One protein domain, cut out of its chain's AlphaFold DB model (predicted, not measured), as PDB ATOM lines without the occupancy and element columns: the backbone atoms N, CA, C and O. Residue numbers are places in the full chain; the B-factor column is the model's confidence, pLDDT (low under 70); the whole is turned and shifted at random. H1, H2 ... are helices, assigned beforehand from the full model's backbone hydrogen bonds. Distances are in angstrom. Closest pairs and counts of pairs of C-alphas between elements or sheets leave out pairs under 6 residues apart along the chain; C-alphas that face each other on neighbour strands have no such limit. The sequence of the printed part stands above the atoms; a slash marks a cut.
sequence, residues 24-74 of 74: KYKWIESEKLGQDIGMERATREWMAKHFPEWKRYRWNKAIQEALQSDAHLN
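Overview. This is residues 24 to 74 of the 74 residues of an uncharacterized protein of Verrucomicrobia bacterium (UniProt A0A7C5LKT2). A small head of two short helices, H1 and H2, set nearly at right angles, is followed by one long helix, H3, and residues 55 to 74, of which 55 to 71 belong to H3, stick out from the head as an arm. This arm makes much of the length. The printed part has 51 residues with three named helices, H1, H2 and H3 in chain order, and no named strand; its class is all helix. It is extended, with a radius of gyration of the C-alphas of 16.9 A and spans of 54 by 18 by 13 A.

Along the chain. H1, residues 24 to 33, begins at C-alpha 24 (126.965, 137.215, 174.633) and is 14.3 A long from first to last C-alpha. H2, residues 39 to 49, measures 15.3 A. H3, residues 51 to 71, measures 30.3 A and ends at C-alpha 71 (130.471, 114.696, 148.880).

Arrangement. H1 and H2 touch, the C-alphas of Lys 26 and Ala 42 being closest at 5.1 A. Their lines are about perpendicular, at 76 degrees. H2 and H3 meet only through their link. H1 and H3 are apart. In H1, H2 and H3 every O i to N i+4 pair is within hydrogen-bond range.

Size, cuts and confidence. The C-alphas farthest apart, of Gly 34 and Asn 74, are 54.2 A apart. The printed part has no cut, and both links are tight. Residues 70 to 74 have pLDDT under 70.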
ATOM      1  N   LYS A  24     127.555 138.231 173.750       96.94
ATOM      2  CA  LYS A  24     126.965 137.215 174.633       96.94
ATOM      3  C   LYS A  24     127.741 137.092 175.938       96.94
ATOM      4  O   LYS A  24     127.126 137.085 176.996       96.94
ATOM      5  N   TYR A  25     129.073 137.031 175.874       97.06
ATOM      6  CA  TYR A  25     129.918 136.982 177.069       97.06
ATOM      7  C   TYR A  25     129.692 138.205 177.957       97.06
ATOM      8  O   TYR A  25     129.447 138.057 179.152       97.06
ATOM      9  N   LYS A  26     129.701 139.404 177.359       97.50
ATOM     10  CA  LYS A  26     129.403 140.659 178.052       97.50
ATOM     11  C   LYS A  26     128.066 140.574 178.772       97.50
ATOM     12  O   LYS A  26     128.020 140.847 179.959       97.50
ATOM     13  N   TRP A  27     127.003 140.182 178.070       96.94
ATOM     14  CA  TRP A  27     125.673 140.079 178.664       96.94
ATOM     15  C   TRP A  27     125.659 139.104 179.846       96.94
ATOM     16  O   TRP A  27     125.287 139.501 180.942       96.94
ATOM     17  N   ILE A  28     126.160 137.877 179.669       96.88
ATOM     18  CA  ILE A  28     126.180 136.853 180.726       96.88
ATOM     19  C   ILE A  28     126.941 137.331 181.969       96.88
ATOM     20  O   ILE A  28     126.484 137.127 183.091       96.88
ATOM     21  N   GLU A  29     128.109 137.947 181.794       97.06
ATOM     22  CA  GLU A  29     128.906 138.428 182.925       97.06
ATOM     23  C   GLU A  29     128.304 139.678 183.578       97.06
ATOM     24  O   GLU A  29     128.364 139.808 184.802       97.06
ATOM     25  N   SER A  30     127.671 140.558 182.800       96.81
ATOM     26  CA  SER A  30     126.940 141.707 183.341       96.81
ATOM     27  C   SER A  30     125.734 141.272 184.179       96.81
ATOM     28  O   SER A  30     125.529 141.806 185.267       96.81
ATOM     29  N   GLU A  31     124.992 140.250 183.737       97.62
ATOM     30  CA  GLU A  31     123.892 139.656 184.513       97.62
ATOM     31  C   GLU A  31     124.396 139.040 185.827       97.62
ATOM     32  O   GLU A  31     123.794 139.233 186.879       97.62
ATOM     33  N   LYS A  32     125.542 138.346 185.802       95.69
ATOM     34  CA  LYS A  32     126.139 137.746 187.010       95.69
ATOM     35  C   LYS A  32     126.595 138.778 188.036       95.69
ATOM     36  O   LYS A  32     126.523 138.515 189.233       95.69
ATOM     37  N   LEU A  33     127.113 139.916 187.578       94.94
ATOM     38  CA  LEU A  33     127.617 140.984 188.446       94.94
ATOM     39  C   LEU A  33     126.533 141.995 188.840       94.94
ATOM     40  O   LEU A  33     126.788 142.837 189.698       94.94
ATOM     41  N   GLY A  34     125.350 141.931 188.221       95.75
ATOM     42  CA  GLY A  34     124.275 142.906 188.418       95.75
ATOM     43  C   GLY A  34     124.619 144.312 187.911       95.75
ATOM     44  O   GLY A  34     123.955 145.278 188.279       95.75
ATOM     45  N   GLN A  35     125.668 144.447 187.098       93.69
ATOM     46  CA  GLN A  35     126.118 145.712 186.518       93.69
ATOM     47  C   GLN A  35     126.850 145.460 185.203       93.69
ATOM     48  O   GLN A  35     127.422 144.391 184.999       93.69
ATOM     49  N   ASP A  36     126.887 146.460 184.320       95.88
ATOM     50  CA  ASP A  36     127.583 146.292 183.051       95.88
ATOM     51  C   ASP A  36     129.103 146.190 183.237       95.88
ATOM     52  O   ASP A  36     129.740 147.115 183.738       95.88
ATOM     53  N   ILE A  37     129.705 145.087 182.783       95.62
ATOM     54  CA  ILE A  37     131.161 144.899 182.852       95.62
ATOM     55  C   ILE A  37     131.932 145.767 181.854       95.62
ATOM     56  O   ILE A  37     133.149 145.915 181.979       95.62
ATOM     57  N   GLY A  38     131.234 146.321 180.860       95.62
ATOM     58  CA  GLY A  38     131.818 147.129 179.796       95.62
ATOM     59  C   GLY A  38     132.465 146.303 178.678       95.62
ATOM     60  O   GLY A  38     132.871 145.151 178.845       95.62
ATOM     61  N   MET A  39     132.553 146.907 177.490       95.12
ATOM     62  CA  MET A  39     132.990 146.216 176.269       95.12
ATOM     63  C   MET A  39     134.477 145.838 176.288       95.12
ATOM     64  O   MET A  39     134.851 144.761 175.829       95.12
ATOM     65  N   GLU A  40     135.331 146.705 176.829       96.56
ATOM     66  CA  GLU A  40     136.779 146.483 176.866       96.56
ATOM     67  C   GLU A  40     137.137 145.267 177.731       96.56
ATOM     68  O   GLU A  40     137.847 144.360 177.285       96.56
ATOM     69  N   ARG A  41     136.565 145.202 178.940       95.88
ATOM     70  CA  ARG A  41     136.746 144.076 179.857       95.88
ATOM     71  C   ARG A  41     136.188 142.785 179.266       95.88
ATOM     72  O   ARG A  41     136.894 141.778 179.262       95.88
ATOM     73  N   ALA A  42     134.973 142.827 178.715       97.12
ATOM     74  CA  ALA A  42     134.364 141.673 178.058       97.12
ATOM     75  C   ALA A  42     135.251 141.130 176.928       97.12
ATOM     76  O   ALA A  42     135.522 139.934 176.874       97.12
ATOM     77  N   THR A  43     135.761 142.016 176.068       97.06
ATOM     78  CA  THR A  43     136.615 141.645 174.933       97.06
ATOM     79  C   THR A  43     137.918 141.013 175.410       97.06
ATOM     80  O   THR A  43     138.285 139.936 174.943       97.06
ATOM     81  N   ARG A  44     138.605 141.634 176.376       97.69
ATOM     82  CA  ARG A  44     139.873 141.122 176.914       97.69
ATOM     83  C   ARG A  44     139.706 139.761 177.586       97.69
ATOM     84  O   ARG A  44     140.495 138.853 177.327       97.69
ATOM     85  N   GLU A  45     138.696 139.609 178.438       96.75
ATOM     86  CA  GLU A  45     138.456 138.348 179.140       96.75
ATOM     87  C   GLU A  45     138.006 137.234 178.192       96.75
ATOM     88  O   GLU A  45     138.510 136.112 178.282       96.75
ATOM     89  N   TRP A  46     137.117 137.542 177.245       97.19
ATOM     90  CA  TRP A  46     136.672 136.576 176.246       97.19
ATOM     91  C   TRP A  46     137.820 136.129 175.336       97.19
ATOM     92  O   TRP A  46     137.974 134.933 175.081       97.19
ATOM     93  N   MET A  47     138.684 137.057 174.907       95.62
ATOM     94  CA  MET A  47     139.877 136.717 174.126       95.62
ATOM     95  C   MET A  47     140.830 135.792 174.886       95.62
ATOM     96  O   MET A  47     141.393 134.879 174.290       95.62
ATOM     97  N   ALA A  48     140.991 135.990 176.195       96.19
ATOM     98  CA  ALA A  48     141.862 135.145 177.004       96.19
ATOM     99  C   ALA A  48     141.278 133.741 177.243       96.19
ATOM    100  O   ALA A  48     142.013 132.757 177.195       96.19
ATOM    101  N   LYS A  49     139.968 133.639 177.508       94.69
ATOM    102  CA  LYS A  49     139.331 132.393 177.974       94.69
ATOM    103  C   LYS A  49     138.687 131.567 176.857       94.69
ATOM    104  O   LYS A  49     138.726 130.343 176.905       94.69
ATOM    105  N   HIS A  50     138.080 132.218 175.867       94.81
ATOM    106  CA  HIS A  50     137.163 131.570 174.920       94.81
ATOM    107  C   HIS A  50     137.656 131.586 173.470       94.81
ATOM    108  O   HIS A  50     137.360 130.659 172.715       94.81
ATOM    109  N   PHE A  51     138.433 132.595 173.068       94.31
ATOM    110  CA  PHE A  51     138.866 132.739 171.674       94.31
ATOM    111  C   PHE A  51     139.651 131.541 171.104       94.31
ATOM    112  O   PHE A  51     139.365 131.168 169.963       94.31
ATOM    113  N   PRO A  52     140.585 130.889 171.834       95.94
ATOM    114  CA  PRO A  52     141.302 129.728 171.297       95.94
ATOM    115  C   PRO A  52     140.362 128.571 170.934       95.94
ATOM    116  O   PRO A  52     140.462 127.996 169.847       95.94
ATOM    117  N   GLU A  53     139.409 128.276 171.821       95.62
ATOM    118  CA  GLU A  53     138.421 127.213 171.639       95.62
ATOM    119  C   GLU A  53     137.455 127.542 170.500       95.62
ATOM    120  O   GLU A  53     137.226 126.731 169.602       95.62
ATOM    121  N   TRP A  54     136.951 128.778 170.489       95.81
ATOM    122  CA  TRP A  54     136.065 129.276 169.446       95.81
ATOM    123  C   TRP A  54     136.719 129.205 168.060       95.81
ATOM    124  O   TRP A  54     136.108 128.722 167.105       95.81
ATOM    125  N   LYS A  55     137.988 129.621 167.948       94.31
ATOM    126  CA  LYS A  55     138.756 129.549 166.699       94.31
ATOM    127  C   LYS A  55     138.880 128.106 166.211       94.31
ATOM    128  O   LYS A  55     138.653 127.851 165.028       94.31
ATOM    129  N   ARG A  56     139.201 127.164 167.106       95.31
ATOM    130  CA  ARG A  56     139.295 125.733 166.777       95.31
ATOM    131  C   ARG A  56     137.958 125.179 166.288       95.31
ATOM    132  O   ARG A  56     137.913 124.531 165.246       95.31
ATOM    133  N   TYR A  57     136.871 125.478 166.997       94.56
ATOM    134  CA  TYR A  57     135.525 125.069 166.599       94.56
ATOM    135  C   TYR A  57     135.150 125.601 165.208       94.56
ATOM    136  O   TYR A  57     134.688 124.840 164.357       94.56
ATOM    137  N   ARG A  58     135.396 126.891 164.942       92.81
ATOM    138  CA  ARG A  58     135.099 127.520 163.645       92.81
ATOM    139  C   ARG A  58     135.910 126.914 162.504       92.81
ATOM    140  O   ARG A  58     135.347 126.668 161.442       92.81
ATOM    141  N   TRP A  59     137.195 126.656 162.730       92.31
ATOM    142  CA  TRP A  59     138.064 126.003 161.752       92.31
ATOM    143  C   TRP A  59     137.561 124.597 161.410       92.31
ATOM    144  O   TRP A  59     137.376 124.270 160.239       92.31
ATOM    145  N   ASN A  60     137.264 123.789 162.431       93.88
ATOM    146  CA  ASN A  60     136.736 122.441 162.238       93.88
ATOM    147  C   ASN A  60     135.403 122.466 161.490       93.88
ATOM    148  O   ASN A  60     135.216 121.690 160.558       93.88
ATOM    149  N   LYS A  61     134.499 123.385 161.845       90.94
ATOM    150  CA  LYS A  61     133.216 123.549 161.156       90.94
ATOM    151  C   LYS A  61     133.400 123.887 159.673       90.94
ATOM    152  O   LYS A  61     132.767 123.250 158.841       90.94
ATOM    153  N   ALA A  62     134.295 124.819 159.343       88.38
ATOM    154  CA  ALA A  62     134.572 125.189 157.955       88.38
ATOM    155  C   ALA A  62     135.136 124.012 157.136       88.38
ATOM    156  O   ALA A  62     134.731 123.813 155.994       88.38
ATOM    157  N   ILE A  63     136.023 123.200 157.725       89.31
ATOM    158  CA  ILE A  63     136.519 121.974 157.079       89.31
ATOM    159  C   ILE A  63     135.375 120.989 156.836       89.31
ATOM    160  O   ILE A  63     135.258 120.451 155.741       89.31
ATOM    161  N   GLN A  64     134.529 120.749 157.839       90.31
ATOM    162  CA  GLN A  64     133.401 119.825 157.706       90.31
ATOM    163  C   GLN A  64     132.427 120.282 156.614       90.31
ATOM    164  O   GLN A  64     132.008 119.474 155.795       90.31
ATOM    165  N   GLU A  65     132.115 121.576 156.553       87.12
ATOM    166  CA  GLU A  65     131.270 122.151 155.500       87.12
ATOM    167  C   GLU A  65     131.879 121.968 154.100       87.12
ATOM    168  O   GLU A  65     131.152 121.657 153.155       87.12
ATOM    169  N   ALA A  66     133.202 122.103 153.962       84.19
ATOM    170  CA  ALA A  66     133.895 121.860 152.698       84.19
ATOM    171  C   ALA A  66     133.828 120.378 152.285       84.19
ATOM    172  O   ALA A  66     133.411 120.076 151.170       84.19
ATOM    173  N   LEU A  67     134.133 119.457 153.206       84.44
ATOM    174  CA  LEU A  67     134.085 118.010 152.955       84.44
ATOM    175  C   LEU A  67     132.677 117.520 152.576       84.44
ATOM    176  O   LEU A  67     132.528 116.677 151.697       84.44
ATOM    177  N   GLN A  68     131.639 118.051 153.229       79.31
ATOM    178  CA  GLN A  68     130.242 117.729 152.915       79.31
ATOM    179  C   GLN A  68     129.841 118.258 151.532       79.31
ATOM    180  O   GLN A  68     129.133 117.581 150.793       79.31
ATOM    181  N   SER A  69     130.310 119.453 151.164       73.19
ATOM    182  CA  SER A  69     130.012 120.047 149.855       73.19
ATOM    183  C   SER A  69     130.612 119.231 148.706       73.19
ATOM    184  O   SER A  69     129.932 119.012 147.706       73.19
ATOM    185  N   ASP A  70     131.838 118.720 148.872       68.00
ATOM    186  CA  ASP A  70     132.488 117.836 147.893       68.00
ATOM    187  C   ASP A  70     131.797 116.465 147.786       68.00
ATOM    188  O   ASP A  70     131.744 115.874 146.707       68.00
ATOM    189  N   ALA A  71     131.217 115.957 148.878       64.62
ATOM    190  CA  ALA A  71     130.471 114.696 148.880       64.62
ATOM    191  C   ALA A  71     129.107 114.790 148.170       64.62
ATOM    192  O   ALA A  71     128.628 113.793 147.644       64.62
ATOM    193  N   HIS A  72     128.480 115.970 148.142       58.66
ATOM    194  CA  HIS A  72     127.190 116.193 147.474       58.66
ATOM    195  C   HIS A  72     127.300 116.467 145.965       58.66
ATOM    196  O   HIS A  72     126.277 116.489 145.278       58.66
ATOM    197  N   LEU A  73     128.511 116.709 145.454       57.25
ATOM    198  CA  LEU A  73     128.784 116.983 144.037       57.25
ATOM    199  C   LEU A  73     129.311 115.760 143.264       57.25
ATOM    200  O   LEU A  73     129.554 115.884 142.064       57.25
ATOM    201  N   ASN A  74     129.470 114.615 143.934       46.41
ATOM    202  CA  ASN A  74     129.891 113.343 143.341       46.41
ATOM    203  C   ASN A  74     128.749 112.326 143.295       46.41
ATOM    204  O   ASN A  74     127.931 112.309 144.242       46.41
TER     205      ASN A  74